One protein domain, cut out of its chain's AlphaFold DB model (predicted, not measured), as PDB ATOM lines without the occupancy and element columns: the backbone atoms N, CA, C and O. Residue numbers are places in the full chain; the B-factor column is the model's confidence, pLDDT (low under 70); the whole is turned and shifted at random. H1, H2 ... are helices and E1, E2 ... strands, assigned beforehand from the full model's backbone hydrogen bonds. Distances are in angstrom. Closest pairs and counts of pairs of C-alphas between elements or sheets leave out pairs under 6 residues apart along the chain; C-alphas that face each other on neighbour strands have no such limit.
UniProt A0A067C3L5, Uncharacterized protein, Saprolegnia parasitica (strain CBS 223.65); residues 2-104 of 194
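This is residues 2 to 104 of the 194 residues of an uncharacterized protein of Saprolegnia parasitica (strain CBS 223.65) (UniProt A0A067C3L5). There is little regular structure: a mostly looped chain with a very small two-strand hairpin, E1 and E2, at its core and one short helix, H1, to one side. The long last stretch, residues 53 to 104, loops away and folds back, with residues 70 to 71 beside E1. The printed part has 103 residues, 15 of them in named elements, in the order E1, E2, H1; the class is mixed, and the sheet E1 - E2 is antiparallel. It is compact, with a radius of gyration of the C-alphas of 13.0 A, but elongated, spanning 41 by 25 by 25 A.

E1 is residues 17 to 19, from C-alpha 17 at (-25.779, -35.686, 16.285). E2 is residues 31 to 33. H1, residues 44 to 52, is 12.1 A long and ends at C-alpha 52 at (-26.289, -22.958, 4.850).

The hairpin E1 and E2 has N 17 and O 33 within hydrogen-bond range at 2.7 A. Residues 17 to 18 pair with residues 70 to 71, parallel. The closest C-alphas of E2 and H1, Cys 31 and Tyr 44, are 7.4 A apart. E1 and H1 are apart. In H1 every O i to N i+4 pair is within hydrogen-bond range.

The C-alphas of Lys 2 and Ser 59, the two farthest apart, are 42.9 A apart. The printed part has no cut; the link E1 to E2 is long. The model's pLDDT is under 70 at residues 53 to 65, 78 to 95 and 99 to 104.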
ATOM      1  N   LYS A   2     -36.556 -35.404  30.812       78.38
ATOM      2  CA  LYS A   2     -37.058 -35.901  29.519       78.38
ATOM      3  C   LYS A   2     -36.020 -36.891  28.958       78.38
ATOM      4  O   LYS A   2     -34.841 -36.539  28.941       78.38
ATOM      5  N   PRO A   3     -36.399 -38.121  28.574       86.81
ATOM      6  CA  PRO A   3     -35.455 -39.069  27.993       86.81
ATOM      7  C   PRO A   3     -34.940 -38.542  26.649       86.81
ATOM      8  O   PRO A   3     -35.711 -37.982  25.867       86.81
ATOM      9  N   CYS A   4     -33.644 -38.721  26.379       89.69
ATOM     10  CA  CYS A   4     -33.052 -38.281  25.120       89.69
ATOM     11  C   CYS A   4     -33.625 -39.113  23.955       89.69
ATOM     12  O   CYS A   4     -33.467 -40.344  23.963       89.69
ATOM     13  N   PRO A   5     -34.253 -38.484  22.941       88.75
ATOM     14  CA  PRO A   5     -34.883 -39.199  21.827       88.75
ATOM     15  C   PRO A   5     -33.871 -39.967  20.961       88.75
ATOM     16  O   PRO A   5     -34.248 -40.870  20.218       88.75
ATOM     17  N   TYR A   6     -32.584 -39.649  21.095       87.94
ATOM     18  CA  TYR A   6     -31.486 -40.210  20.310       87.94
ATOM     19  C   TYR A   6     -30.771 -41.400  20.964       87.94
ATOM     20  O   TYR A   6     -29.829 -41.959  20.402       87.94
ATOM     21  N   SER A   7     -31.221 -41.813  22.150       88.50
ATOM     22  CA  SER A   7     -30.602 -42.890  22.937       88.50
ATOM     23  C   SER A   7     -30.547 -44.244  22.214       88.50
ATOM     24  O   SER A   7     -29.641 -45.039  22.467       88.50
ATOM     25  N   SER A   8     -31.456 -44.494  21.269       85.81
ATOM     26  CA  SER A   8     -31.557 -45.749  20.510       85.81
ATOM     27  C   SER A   8     -30.766 -45.783  19.196       85.81
ATOM     28  O   SER A   8     -30.708 -46.837  18.570       85.81
ATOM     29  N   LEU A   9     -30.138 -44.678  18.772       80.19
ATOM     30  CA  LEU A   9     -29.393 -44.631  17.504       80.19
ATOM     31  C   LEU A   9     -28.208 -45.605  17.497       80.19
ATOM     32  O   LEU A   9     -27.465 -45.686  18.470       80.19
ATOM     33  N   ALA A  10     -27.961 -46.313  16.398       80.19
ATOM     34  CA  ALA A  10     -26.849 -47.262  16.290       80.19
ATOM     35  C   ALA A  10     -25.497 -46.568  15.993       80.19
ATOM     36  O   ALA A  10     -24.823 -46.887  15.019       80.19
ATOM     37  N   ILE A  11     -25.106 -45.602  16.832       78.88
ATOM     38  CA  ILE A  11     -23.858 -44.821  16.736       78.88
ATOM     39  C   ILE A  11     -23.081 -44.862  18.065       78.88
ATOM     40  O   ILE A  11     -23.639 -45.257  19.092       78.88
ATOM     41  N   ALA A  12     -21.807 -44.451  18.055       82.75
ATOM     42  CA  ALA A  12     -20.988 -44.373  19.269       82.75
ATOM     43  C   ALA A  12     -21.583 -43.400  20.308       82.75
ATOM     44  O   ALA A  12     -22.258 -42.431  19.956       82.75
ATOM     45  N   ASP A  13     -21.324 -43.646  21.594       85.56
ATOM     46  CA  ASP A  13     -21.891 -42.863  22.705       85.56
ATOM     47  C   ASP A  13     -21.502 -41.378  22.658       85.56
ATOM     48  O   ASP A  13     -22.284 -40.509  23.048       85.56
ATOM     49  N   ASP A  14     -20.306 -41.090  22.153       86.31
ATOM     50  CA  ASP A  14     -19.743 -39.762  21.940       86.31
ATOM     51  C   ASP A  14     -19.793 -39.338  20.465       86.31
ATOM     52  O   ASP A  14     -19.106 -38.399  20.070       86.31
ATOM     53  N   ALA A  15     -20.592 -39.982  19.617       84.81
ATOM     54  CA  ALA A  15     -20.799 -39.504  18.256       84.81
ATOM     55  C   ALA A  15     -21.638 -38.215  18.263       84.81
ATOM     56  O   ALA A  15     -22.534 -38.046  19.094       84.81
ATOM     57  N   ALA A  16     -21.314 -37.271  17.376       87.69
ATOM     58  CA  ALA A  16     -22.088 -36.043  17.241       87.69
ATOM     59  C   ALA A  16     -23.375 -36.310  16.452       87.69
ATOM     60  O   ALA A  16     -23.381 -37.086  15.496       87.69
ATOM     61  N   ILE A  17     -24.446 -35.653  16.870       86.12
ATOM     62  CA  ILE A  17     -25.779 -35.686  16.285       86.12
ATOM     63  C   ILE A  17     -26.167 -34.240  16.030       86.12
ATOM     64  O   ILE A  17     -26.165 -33.433  16.961       86.12
ATOM     65  N   LEU A  18     -26.502 -33.920  14.786       87.25
ATOM     66  CA  LEU A  18     -27.060 -32.619  14.442       87.25
ATOM     67  C   LEU A  18     -28.552 -32.593  14.783       87.25
ATOM     68  O   LEU A  18     -29.292 -33.471  14.340       87.25
ATOM     69  N   ALA A  19     -28.997 -31.593  15.538       89.62
ATOM     70  CA  ALA A  19     -30.406 -31.409  15.877       89.62
ATOM     71  C   ALA A  19     -30.803 -29.927  15.850       89.62
ATOM     72  O   ALA A  19     -29.959 -29.039  15.971       89.62
ATOM     73  N   ALA A  20     -32.104 -29.687  15.702       88.25
ATOM     74  CA  ALA A  20     -32.775 -28.407  15.904       88.25
ATOM     75  C   ALA A  20     -34.133 -28.659  16.572       88.25
ATOM     76  O   ALA A  20     -35.194 -28.434  15.989       88.25
ATOM     77  N   ASP A  21     -34.090 -29.199  17.788       88.38
ATOM     78  CA  ASP A  21     -35.255 -29.467  18.628       88.38
ATOM     79  C   ASP A  21     -35.076 -28.850  20.026       88.38
ATOM     80  O   ASP A  21     -34.104 -28.142  20.284       88.38
ATOM     81  N   ASP A  22     -36.003 -29.127  20.946       89.69
ATOM     82  CA  ASP A  22     -35.979 -28.585  22.317       89.69
ATOM     83  C   ASP A  22     -34.751 -29.008  23.152       89.69
ATOM     84  O   ASP A  22     -34.605 -28.560  24.290       89.69
ATOM     85  N   ASN A  23     -33.897 -29.910  22.650       90.75
ATOM     86  CA  ASN A  23     -32.633 -30.263  23.302       90.75
ATOM     87  C   ASN A  23     -31.498 -29.287  22.936       90.75
ATOM     88  O   ASN A  23     -30.423 -29.364  23.534       90.75
ATOM     89  N   CYS A  24     -31.720 -28.368  21.989       91.00
ATOM     90  CA  CYS A  24     -30.780 -27.306  21.650       91.00
ATOM     91  C   CYS A  24     -30.997 -26.039  22.500       91.00
ATOM     92  O   CYS A  24     -32.129 -25.719  22.867       91.00
ATOM     93  N   PRO A  25     -29.930 -25.277  22.819       89.62
ATOM     94  CA  PRO A  25     -30.063 -24.010  23.532       89.62
ATOM     95  C   PRO A  25     -30.895 -22.994  22.745       89.62
ATOM     96  O   PRO A  25     -30.758 -22.881  21.532       89.62
ATOM     97  N   LEU A  26     -31.654 -22.142  23.441       84.19
ATOM     98  CA  LEU A  26     -32.406 -21.048  22.801       84.19
ATOM     99  C   LEU A  26     -31.506 -20.076  22.014       84.19
ATOM    100  O   LEU A  26     -31.944 -19.465  21.046       84.19
ATOM    101  N   THR A  27     -30.239 -19.943  22.413       83.19
ATOM    102  CA  THR A  27     -29.228 -19.118  21.731       83.19
ATOM    103  C   THR A  27     -28.639 -19.781  20.482       83.19
ATOM    104  O   THR A  27     -27.925 -19.131  19.722       83.19
ATOM    105  N   SER A  28     -28.891 -21.076  20.285       83.75
ATOM    106  CA  SER A  28     -28.354 -21.891  19.197       83.75
ATOM    107  C   SER A  28     -29.431 -22.882  18.743       83.75
ATOM    108  O   SER A  28     -29.392 -24.044  19.142       83.75
ATOM    109  N   PRO A  29     -30.403 -22.437  17.919       81.31
ATOM    110  CA  PRO A  29     -31.546 -23.249  17.485       81.31
ATOM    111  C   PRO A  29     -31.150 -24.475  16.650       81.31
ATOM    112  O   PRO A  29     -31.975 -25.349  16.422       81.31
ATOM    113  N   VAL A  30     -29.885 -24.545  16.225       88.69
ATOM    114  CA  VAL A  30     -29.197 -25.756  15.779       88.69
ATOM    115  C   VAL A  30     -28.028 -26.037  16.714       88.69
ATOM    116  O   VAL A  30     -27.271 -25.126  17.070       88.69
ATOM    117  N   CYS A  31     -27.845 -27.309  17.060       90.62
ATOM    118  CA  CYS A  31     -26.768 -27.752  17.928       90.62
ATOM    119  C   CYS A  31     -26.212 -29.132  17.553       90.62
ATOM    120  O   CYS A  31     -26.844 -29.914  16.841       90.62
ATOM    121  N   LEU A  32     -25.016 -29.427  18.077       90.81
ATOM    122  CA  LEU A  32     -24.434 -30.767  18.078       90.81
ATOM    123  C   LEU A  32     -24.552 -31.376  19.475       90.81
ATOM    124  O   LEU A  32     -24.055 -30.815  20.454       90.81
ATOM    125  N   LEU A  33     -25.176 -32.545  19.560       92.62
ATOM    126  CA  LEU A  33     -25.393 -33.296  20.797       92.62
ATOM    127  C   LEU A  33     -24.965 -34.760  20.635       92.62
ATOM    128  O   LEU A  33     -24.673 -35.198  19.530       92.62
ATOM    129  N   ASN A  34     -24.870 -35.524  21.719       91.38
ATOM    130  CA  ASN A  34     -24.617 -36.970  21.656       91.38
ATOM    131  C   ASN A  34     -25.880 -37.789  21.983       91.38
ATOM    132  O   ASN A  34     -26.938 -37.234  22.277       91.38
ATOM    133  N   LYS A  35     -25.781 -39.125  21.998       89.62
ATOM    134  CA  LYS A  35     -26.918 -40.024  22.292       89.62
ATOM    135  C   LYS A  35     -27.549 -39.840  23.681       89.62
ATOM    136  O   LYS A  35     -28.631 -40.366  23.940       89.62
ATOM    137  N   ARG A  36     -26.882 -39.110  24.578       92.00
ATOM    138  CA  ARG A  36     -27.366 -38.742  25.918       92.00
ATOM    139  C   ARG A  36     -27.867 -37.293  25.981       92.00
ATOM    140  O   ARG A  36     -28.177 -36.815  27.066       92.00
ATOM    141  N   CYS A  37     -27.968 -36.615  24.835       92.38
ATOM    142  CA  CYS A  37     -28.350 -35.211  24.694       92.38
ATOM    143  C   CYS A  37     -27.392 -34.246  25.411       92.38
ATOM    144  O   CYS A  37     -27.771 -33.138  25.778       92.38
ATOM    145  N   PHE A  38     -26.130 -34.648  25.597       93.81
ATOM    146  CA  PHE A  38     -25.091 -33.730  26.047       93.81
ATOM    147  C   PHE A  38     -24.569 -32.924  24.867       93.81
ATOM    148  O   PHE A  38     -24.206 -33.494  23.833       93.81
ATOM    149  N   LEU A  39     -24.535 -31.603  25.042       92.88
ATOM    150  CA  LEU A  39     -24.015 -30.678  24.046       92.88
ATOM    151  C   LEU A  39     -22.528 -30.919  23.824       92.88
ATOM    152  O   LEU A  39     -21.756 -31.141  24.759       92.88
ATOM    153  N   ARG A  40     -22.137 -30.862  22.558       91.75
ATOM    154  CA  ARG A  40     -20.744 -30.893  22.135       91.75
ATOM    155  C   ARG A  40     -20.199 -29.478  22.075       91.75
ATOM    156  O   ARG A  40     -20.951 -28.515  21.976       91.75
ATOM    157  N   THR A  41     -18.882 -29.354  22.123       88.44
ATOM    158  CA  THR A  41     -18.219 -28.083  21.834       88.44
ATOM    159  C   THR A  41     -18.222 -27.866  20.326       88.44
ATOM    160  O   THR A  41     -17.753 -28.721  19.577       88.44
ATOM    161  N   TYR A  42     -18.766 -26.736  19.889       87.31
ATOM    162  CA  TYR A  42     -18.777 -26.299  18.496       87.31
ATOM    163  C   TYR A  42     -18.878 -24.770  18.443       87.31
ATOM    164  O   TYR A  42     -19.350 -24.145  19.395       87.31
ATOM    165  N   ASP A  43     -18.453 -24.173  17.332       88.94
ATOM    166  CA  ASP A  43     -18.756 -22.778  17.015       88.94
ATOM    167  C   ASP A  43     -20.088 -22.720  16.257       88.94
ATOM    168  O   ASP A  43     -20.236 -23.292  15.175       88.94
ATOM    169  N   TYR A  44     -21.078 -22.049  16.848       87.12
ATOM    170  CA  TYR A  44     -22.420 -21.947  16.282       87.12
ATOM    171  C   TYR A  44     -22.447 -21.228  14.925       87.12
ATOM    172  O   TYR A  44     -23.168 -21.664  14.028       87.12
ATOM    173  N   ARG A  45     -21.674 -20.147  14.751       85.62
ATOM    174  CA  ARG A  45     -21.665 -19.383  13.493       85.62
ATOM    175  C   ARG A  45     -21.050 -20.212  12.382       85.62
ATOM    176  O   ARG A  45     -21.666 -20.355  11.333       85.62
ATOM    177  N   ALA A  46     -19.911 -20.840  12.661       83.62
ATOM    178  CA  ALA A  46     -19.243 -21.713  11.711       83.62
ATOM    179  C   ALA A  46     -20.109 -22.932  11.342       83.62
ATOM    180  O   ALA A  46     -20.124 -23.355  10.189       83.62
ATOM    181  N   LEU A  47     -20.868 -23.482  12.302       83.12
ATOM    182  CA  LEU A  47     -21.821 -24.561  12.039       83.12
ATOM    183  C   LEU A  47     -22.942 -24.094  11.101       83.12
ATOM    184  O   LEU A  47     -23.229 -24.767  10.119       83.12
ATOM    185  N   VAL A  48     -23.561 -22.938  11.355       81.62
ATOM    186  CA  VAL A  48     -24.624 -22.412  10.481       81.62
ATOM    187  C   VAL A  48     -24.090 -22.052   9.094       81.62
ATOM    188  O   VAL A  48     -24.753 -22.358   8.105       81.62
ATOM    189  N   GLU A  49     -22.901 -21.457   8.996       79.38
ATOM    190  CA  GLU A  49     -22.228 -21.190   7.718       79.38
ATOM    191  C   GLU A  49     -22.022 -22.486   6.923       79.38
ATOM    192  O   GLU A  49     -22.403 -22.559   5.757       79.38
ATOM    193  N   MET A  50     -21.538 -23.550   7.573       76.69
ATOM    194  CA  MET A  50     -21.382 -24.870   6.954       76.69
ATOM    195  C   MET A  50     -22.709 -25.461   6.460       76.69
ATOM    196  O   MET A  50     -22.762 -25.982   5.346       76.69
ATOM    197  N   LEU A  51     -23.765 -25.390   7.276       76.25
ATOM    198  CA  LEU A  51     -25.078 -25.957   6.953       76.25
ATOM    199  C   LEU A  51     -25.831 -25.152   5.884       76.25
ATOM    200  O   LEU A  51     -26.657 -25.709   5.170       76.25
ATOM    201  N   SER A  52     -25.576 -23.850   5.776       73.75
ATOM    202  CA  SER A  52     -26.289 -22.958   4.850       73.75
ATOM    203  C   SER A  52     -25.576 -22.746   3.515       73.75
ATOM    204  O   SER A  52     -26.180 -22.210   2.586       73.75
ATOM    205  N   ALA A  53     -24.318 -23.174   3.407       69.81
ATOM    206  CA  ALA A  53     -23.528 -23.026   2.197       69.81
ATOM    207  C   ALA A  53     -24.107 -23.838   1.024       69.81
ATOM    208  O   ALA A  53     -24.410 -25.031   1.132       69.81
ATOM    209  N   ASP A  54     -24.237 -23.167  -0.119       63.72
ATOM    210  CA  ASP A  54     -24.621 -23.779  -1.383       63.72
ATOM    211  C   ASP A  54     -23.366 -24.288  -2.104       63.72
ATOM    212  O   ASP A  54     -22.534 -23.514  -2.573       63.72
ATOM    213  N   TYR A  55     -23.218 -25.610  -2.162       60.91
ATOM    214  CA  TYR A  55     -22.071 -26.283  -2.783       60.91
ATOM    215  C   TYR A  55     -22.373 -26.773  -4.206       60.91
ATOM    216  O   TYR A  55     -21.738 -27.711  -4.692       60.91
ATOM    217  N   THR A  56     -23.369 -26.190  -4.881       52.41
ATOM    218  CA  THR A  56     -23.644 -26.490  -6.295       52.41
ATOM    219  C   THR A  56     -22.497 -26.080  -7.226       52.41
ATOM    220  O   THR A  56     -22.359 -26.682  -8.294       52.41
ATOM    221  N   GLU A  57     -21.625 -25.162  -6.795       48.78
ATOM    222  CA  GLU A  57     -20.375 -24.805  -7.468       48.78
ATOM    223  C   GLU A  57     -19.154 -25.243  -6.643       48.78
ATOM    224  O   GLU A  57     -18.998 -24.905  -5.473       48.78
ATOM    225  N   LEU A  58     -18.262 -26.008  -7.278       46.28
ATOM    226  CA  LEU A  58     -17.040 -26.625  -6.738       46.28
ATOM    227  C   LEU A  58     -15.940 -25.621  -6.317       46.28
ATOM    228  O   LEU A  58     -14.751 -25.933  -6.402       46.28
ATOM    229  N   SER A  59     -16.286 -24.416  -5.855       43.28
ATOM    230  CA  SER A  59     -15.292 -23.522  -5.261       43.28
ATOM    231  C   SER A  59     -15.040 -23.952  -3.816       43.28
ATOM    232  O   SER A  59     -15.907 -23.877  -2.947       43.28
ATOM    233  N   ALA A  60     -13.845 -24.490  -3.581       48.47
ATOM    234  CA  ALA A  60     -13.356 -24.910  -2.279       48.47
ATOM    235  C   ALA A  60     -13.217 -23.698  -1.344       48.47
ATOM    236  O   ALA A  60     -12.129 -23.158  -1.157       48.47
ATOM    237  N   GLN A  61     -14.322 -23.250  -0.755       53.28
ATOM    238  CA  GLN A  61     -14.267 -22.407   0.427       53.28
ATOM    239  C   GLN A  61     -13.956 -23.317   1.614       53.28
ATOM    240  O   GLN A  61     -14.646 -24.306   1.862       53.28
ATOM    241  N   THR A  62     -12.872 -23.012   2.325       56.62
ATOM    242  CA  THR A  62     -12.508 -23.624   3.608       56.62
ATOM    243  C   THR A  62     -13.526 -23.223   4.670       56.62
ATOM    244  O   THR A  62     -13.261 -22.375   5.518       56.62
ATOM    245  N   VAL A  63     -14.718 -23.804   4.591       60.16
ATOM    246  CA  VAL A  63     -15.727 -23.723   5.643       60.16
ATOM    247  C   VAL A  63     -15.355 -24.740   6.722       60.16
ATOM    248  O   VAL A  63     -14.823 -25.813   6.417       60.16
ATOM    249  N   ALA A  64     -15.577 -24.397   7.992       62.53
ATOM    250  CA  ALA A  64     -15.346 -25.323   9.096       62.53
ATOM    251  C   ALA A  64     -16.124 -26.626   8.857       62.53
ATOM    252  O   ALA A  64     -17.319 -26.591   8.573       62.53
ATOM    253  N   ASN A  65     -15.445 -27.767   8.967       68.81
ATOM    254  CA  ASN A  65     -16.067 -29.072   8.777       68.81
ATOM    255  C   ASN A  65     -16.467 -29.652  10.137       68.81
ATOM    256  O   ASN A  65     -15.608 -29.970  10.963       68.81
ATOM    257  N   TYR A  66     -17.771 -29.796  10.356       74.06
ATOM    258  CA  TYR A  66     -18.334 -30.483  11.509       74.06
ATOM    259  C   TYR A  66     -18.876 -31.836  11.090       74.06
ATOM    260  O   TYR A  66     -19.920 -31.918  10.459       74.06
ATOM    261  N   SER A  67     -18.217 -32.907  11.522       71.88
ATOM    262  CA  SER A  67     -18.687 -34.267  11.271       71.88
ATOM    263  C   SER A  67     -19.700 -34.708  12.330       71.88
ATOM    264  O   SER A  67     -19.433 -34.628  13.531       71.88
ATOM    265  N   PHE A  68     -20.837 -35.245  11.897       77.81
ATOM    266  CA  PHE A  68     -21.828 -35.893  12.761       77.81
ATOM    267  C   PHE A  68     -22.241 -37.248  12.180       77.81
ATOM    268  O   PHE A  68     -22.285 -37.434  10.968       77.81
ATOM    269  N   ALA A  69     -22.516 -38.214  13.058       72.88
ATOM    270  CA  ALA A  69     -22.838 -39.596  12.691       72.88
ATOM    271  C   ALA A  69     -24.348 -39.842  12.534       72.88
ATOM    272  O   ALA A  69     -24.764 -40.896  12.058       72.88
ATOM    273  N   ALA A  70     -25.177 -38.895  12.967       73.88
ATOM    274  CA  ALA A  70     -26.621 -38.952  12.801       73.88
ATOM    275  C   ALA A  70     -27.216 -37.546  12.723       73.88
ATOM    276  O   ALA A  70     -26.619 -36.570  13.188       73.88
ATOM    277  N   VAL A  71     -28.421 -37.466  12.172       78.56
ATOM    278  CA  VAL A  71     -29.240 -36.256  12.199       78.56
ATOM    279  C   VAL A  71     -30.529 -36.583  12.937       78.56
ATOM    280  O   VAL A  71     -31.204 -37.571  12.639       78.56
ATOM    281  N   GLY A  72     -30.821 -35.774  13.947       79.38
ATOM    282  CA  GLY A  72     -32.006 -35.872  14.773       79.38
ATOM    283  C   GLY A  72     -33.218 -35.174  14.163       79.38
ATOM    284  O   GLY A  72     -33.375 -35.089  12.945       79.38
ATOM    285  N   ASN A  73     -34.090 -34.655  15.024       82.56
ATOM    286  CA  ASN A  73     -35.157 -33.773  14.583       82.56
ATOM    287  C   ASN A  73     -34.566 -32.389  14.270       82.56
ATOM    288  O   ASN A  73     -33.973 -31.758  15.145       82.56
ATOM    289  N   VAL A  74     -34.725 -31.937  13.026       80.62
ATOM    290  CA  VAL A  74     -34.256 -30.629  12.553       80.62
ATOM    291  C   VAL A  74     -35.399 -29.741  12.039       80.62
ATOM    292  O   VAL A  74     -35.169 -28.811  11.270       80.62
ATOM    293  N   THR A  75     -36.643 -29.988  12.469       76.75
ATOM    294  CA  THR A  75     -37.824 -29.240  11.997       76.75
ATOM    295  C   THR A  75     -37.799 -27.756  12.337       76.75
ATOM    296  O   THR A  75     -38.410 -26.978  11.609       76.75
ATOM    297  N   ASN A  76     -37.109 -27.347  13.410       77.31
ATOM    298  CA  ASN A  76     -37.021 -25.935  13.801       77.31
ATOM    299  C   ASN A  76     -35.857 -25.195  13.124       77.31
ATOM    300  O   ASN A  76     -35.590 -24.039  13.455       77.31
ATOM    301  N   TYR A  77     -35.147 -25.836  12.189       74.69
ATOM    302  CA  TYR A  77     -34.123 -25.148  11.418       74.69
ATOM    303  C   TYR A  77     -34.764 -24.176  10.423       74.69
ATOM    304  O   TYR A  77     -35.560 -24.569   9.574       74.69
ATOM    305  N   ALA A  78     -34.424 -22.893  10.552       66.50
ATOM    306  CA  ALA A  78     -35.106 -21.807   9.852       66.50
ATOM    307  C   ALA A  78     -34.616 -21.569   8.410       66.50
ATOM    308  O   ALA A  78     -35.296 -20.879   7.650       66.50
ATOM    309  N   ASN A  79     -33.454 -22.105   8.021       63.59
ATOM    310  CA  ASN A  79     -32.882 -21.844   6.699       63.59
ATOM    311  C   ASN A  79     -33.442 -22.812   5.644       63.59
ATOM    312  O   ASN A  79     -33.651 -23.994   5.912       63.59
ATOM    313  N   ALA A  80     -33.641 -22.305   4.423       58.53
ATOM    314  CA  ALA A  80     -34.150 -23.086   3.289       58.53
ATOM    315  C   ALA A  80     -33.131 -24.107   2.743       58.53
ATOM    316  O   ALA A  80     -33.518 -25.133   2.189       58.53
ATOM    317  N   THR A  81     -31.839 -23.851   2.951       56.72
ATOM    318  CA  THR A  81     -30.743 -24.765   2.610       56.72
ATOM    319  C   THR A  81     -30.253 -25.449   3.877       56.72
ATOM    320  O   THR A  81     -29.879 -24.763   4.827       56.72
ATOM    321  N   LEU A  82     -30.226 -26.784   3.880       60.41
ATOM    322  CA  LEU A  82     -29.616 -27.602   4.931       60.41
ATOM    323  C   LEU A  82     -28.642 -28.586   4.274       60.41
ATOM    324  O   LEU A  82     -28.991 -29.702   3.888       60.41
ATOM    325  N   GLY A  83     -27.400 -28.141   4.121       56.50
ATOM    326  CA  GLY A  83     -26.263 -28.984   3.791       56.50
ATOM    327  C   GLY A  83     -25.865 -29.813   5.005       56.50
ATOM    328  O   GLY A  83     -25.778 -29.292   6.110       56.50
ATOM    329  N   PHE A  84     -25.602 -31.101   4.810       62.69
ATOM    330  CA  PHE A  84     -25.059 -31.948   5.861       62.69
ATOM    331  C   PHE A  84     -23.622 -32.299   5.477       62.69
ATOM    332  O   PHE A  84     -23.399 -33.173   4.643       62.69
ATOM    333  N   ASP A  85     -22.626 -31.625   6.058       50.03
ATOM    334  CA  ASP A  85     -21.247 -32.106   5.937       50.03
ATOM    335  C   ASP A  85     -21.071 -33.284   6.891       50.03
ATOM    336  O   ASP A  85     -20.752 -33.141   8.065       50.03
ATOM    337  N   CYS A  86     -21.325 -34.488   6.398       53.47
ATOM    338  CA  CYS A  86     -21.206 -35.691   7.211       53.47
ATOM    339  C   CYS A  86     -19.741 -36.106   7.446       53.47
ATOM    340  O   CYS A  86     -19.482 -37.207   7.934       53.47
ATOM    341  N   GLY A  87     -18.759 -35.269   7.070       44.78
ATOM    342  CA  GLY A  87     -17.350 -35.457   7.420       44.78
ATOM    343  C   GLY A  87     -16.702 -36.720   6.858       44.78
ATOM    344  O   GLY A  87     -15.697 -37.198   7.374       44.78
ATOM    345  N   GLY A  88     -17.303 -37.315   5.828       43.59
ATOM    346  CA  GLY A  88     -16.862 -38.595   5.292       43.59
ATOM    347  C   GLY A  88     -17.328 -39.830   6.079       43.59
ATOM    348  O   GLY A  88     -16.935 -40.941   5.722       43.59
ATOM    349  N   GLY A  89     -18.151 -39.648   7.117       45.72
ATOM    350  CA  GLY A  89     -18.781 -40.712   7.894       45.72
ATOM    351  C   GLY A  89     -20.164 -41.104   7.370       45.72
ATOM    352  O   GLY A  89     -20.777 -40.397   6.571       45.72
ATOM    353  N   TYR A  90     -20.657 -42.252   7.834       52.72
ATOM    354  CA  TYR A  90     -21.994 -42.741   7.506       52.72
ATOM    355  C   TYR A  90     -23.023 -42.098   8.426       52.72
ATOM    356  O   TYR A  90     -22.840 -42.118   9.642       52.72
ATOM    357  N   VAL A  91     -24.107 -41.580   7.849       59.19
ATOM    358  CA  VAL A  91     -25.205 -40.985   8.618       59.19
ATOM    359  C   VAL A  91     -26.441 -41.856   8.531       59.19
ATOM    360  O   VAL A  91     -26.945 -42.140   7.445       59.19
ATOM    361  N   ASP A  92     -26.921 -42.282   9.695       61.56
ATOM    362  CA  ASP A  92     -28.200 -42.970   9.822       61.56
ATOM    363  C   ASP A  92     -29.338 -41.937   9.848       61.56
ATOM    364  O   ASP A  92     -29.444 -41.121  10.765       61.56
ATOM    365  N   LEU A  93     -30.180 -41.974   8.814       65.19
ATOM    366  CA  LEU A  93     -31.336 -41.091   8.645       65.19
ATOM    367  C   LEU A  93     -32.664 -41.756   9.058       65.19
ATOM    368  O   LEU A  93     -33.732 -41.210   8.797       65.19
ATOM    369  N   THR A  94     -32.646 -42.933   9.695       60.59
ATOM    370  CA  THR A  94     -33.870 -43.690  10.045       60.59
ATOM    371  C   THR A  94     -34.808 -42.969  11.010       60.59
ATOM    372  O   THR A  94     -35.998 -43.285  11.051       60.59
ATOM    373  N   LYS A  95     -34.296 -42.004  11.778       62.78
ATOM    374  CA  LYS A  95     -35.066 -41.164  12.712       62.78
ATOM    375  C   LYS A  95     -35.098 -39.691  12.316       62.78
ATOM    376  O   LYS A  95     -35.538 -38.860  13.107       62.78
ATOM    377  N   LEU A  96     -34.634 -39.378  11.111       70.44
ATOM    378  CA  LEU A  96     -34.558 -38.014  10.625       70.44
ATOM    379  C   LEU A  96     -35.957 -37.457  10.356       70.44
ATOM    380  O   LEU A  96     -36.749 -38.058   9.629       70.44
ATOM    381  N   VAL A  97     -36.215 -36.265  10.889       72.00
ATOM    382  CA  VAL A  97     -37.343 -35.422  10.485       72.00
ATOM    383  C   VAL A  97     -36.765 -34.136   9.902       72.00
ATOM    384  O   VAL A  97     -36.148 -33.356  10.627       72.00
ATOM    385  N   LEU A  98     -36.915 -33.960   8.586       72.19
ATOM    386  CA  LEU A  98     -36.383 -32.819   7.834       72.19
ATOM    387  C   LEU A  98     -37.305 -31.590   7.943       72.19
ATOM    388  O   LEU A  98     -38.517 -31.753   8.090       72.19
ATOM    389  N   PRO A  99     -36.768 -30.360   7.840       64.56
ATOM    390  CA  PRO A  99     -37.591 -29.160   7.805       64.56
ATOM    391  C   PRO A  99     -38.320 -29.042   6.459       64.56
ATOM    392  O   PRO A  99     -37.753 -29.295   5.397       64.56
ATOM    393  N   ASN A 100     -39.581 -28.604   6.486       66.50
ATOM    394  CA  ASN A 100     -40.439 -28.512   5.291       66.50
ATOM    395  C   ASN A 100     -39.949 -27.485   4.251       66.50
ATOM    396  O   ASN A 100     -40.314 -27.560   3.078       66.50
ATOM    397  N   MET A 101     -39.140 -26.517   4.688       61.28
ATOM    398  CA  MET A 101     -38.569 -25.460   3.845       61.28
ATOM    399  C   MET A 101     -37.347 -25.924   3.045       61.28
ATOM    400  O   MET A 101     -36.834 -25.161   2.233       61.28
ATOM    401  N   LEU A 102     -36.869 -27.147   3.291       64.81
ATOM    402  CA  LEU A 102     -35.633 -27.646   2.718       64.81
ATOM    403  C   LEU A 102     -35.751 -27.863   1.205       64.81
ATOM    404  O   LEU A 102     -36.568 -28.670   0.757       64.81
ATOM    405  N   ASN A 103     -34.893 -27.185   0.440       66.19
ATOM    406  CA  ASN A 103     -34.841 -27.272  -1.023       66.19
ATOM    407  C   ASN A 103     -33.600 -28.011  -1.566       66.19
ATOM    408  O   ASN A 103     -33.647 -28.526  -2.685       66.19
ATOM    409  N   ALA A 104     -32.523 -28.116  -0.778       62.16
ATOM    410  CA  ALA A 104     -31.269 -28.744  -1.182       62.16
ATOM    411  C   ALA A 104     -30.593 -29.526  -0.042       62.16
ATOM    412  O   ALA A 104     -30.436 -29.002   1.057       62.16
TER     413      ALA A 104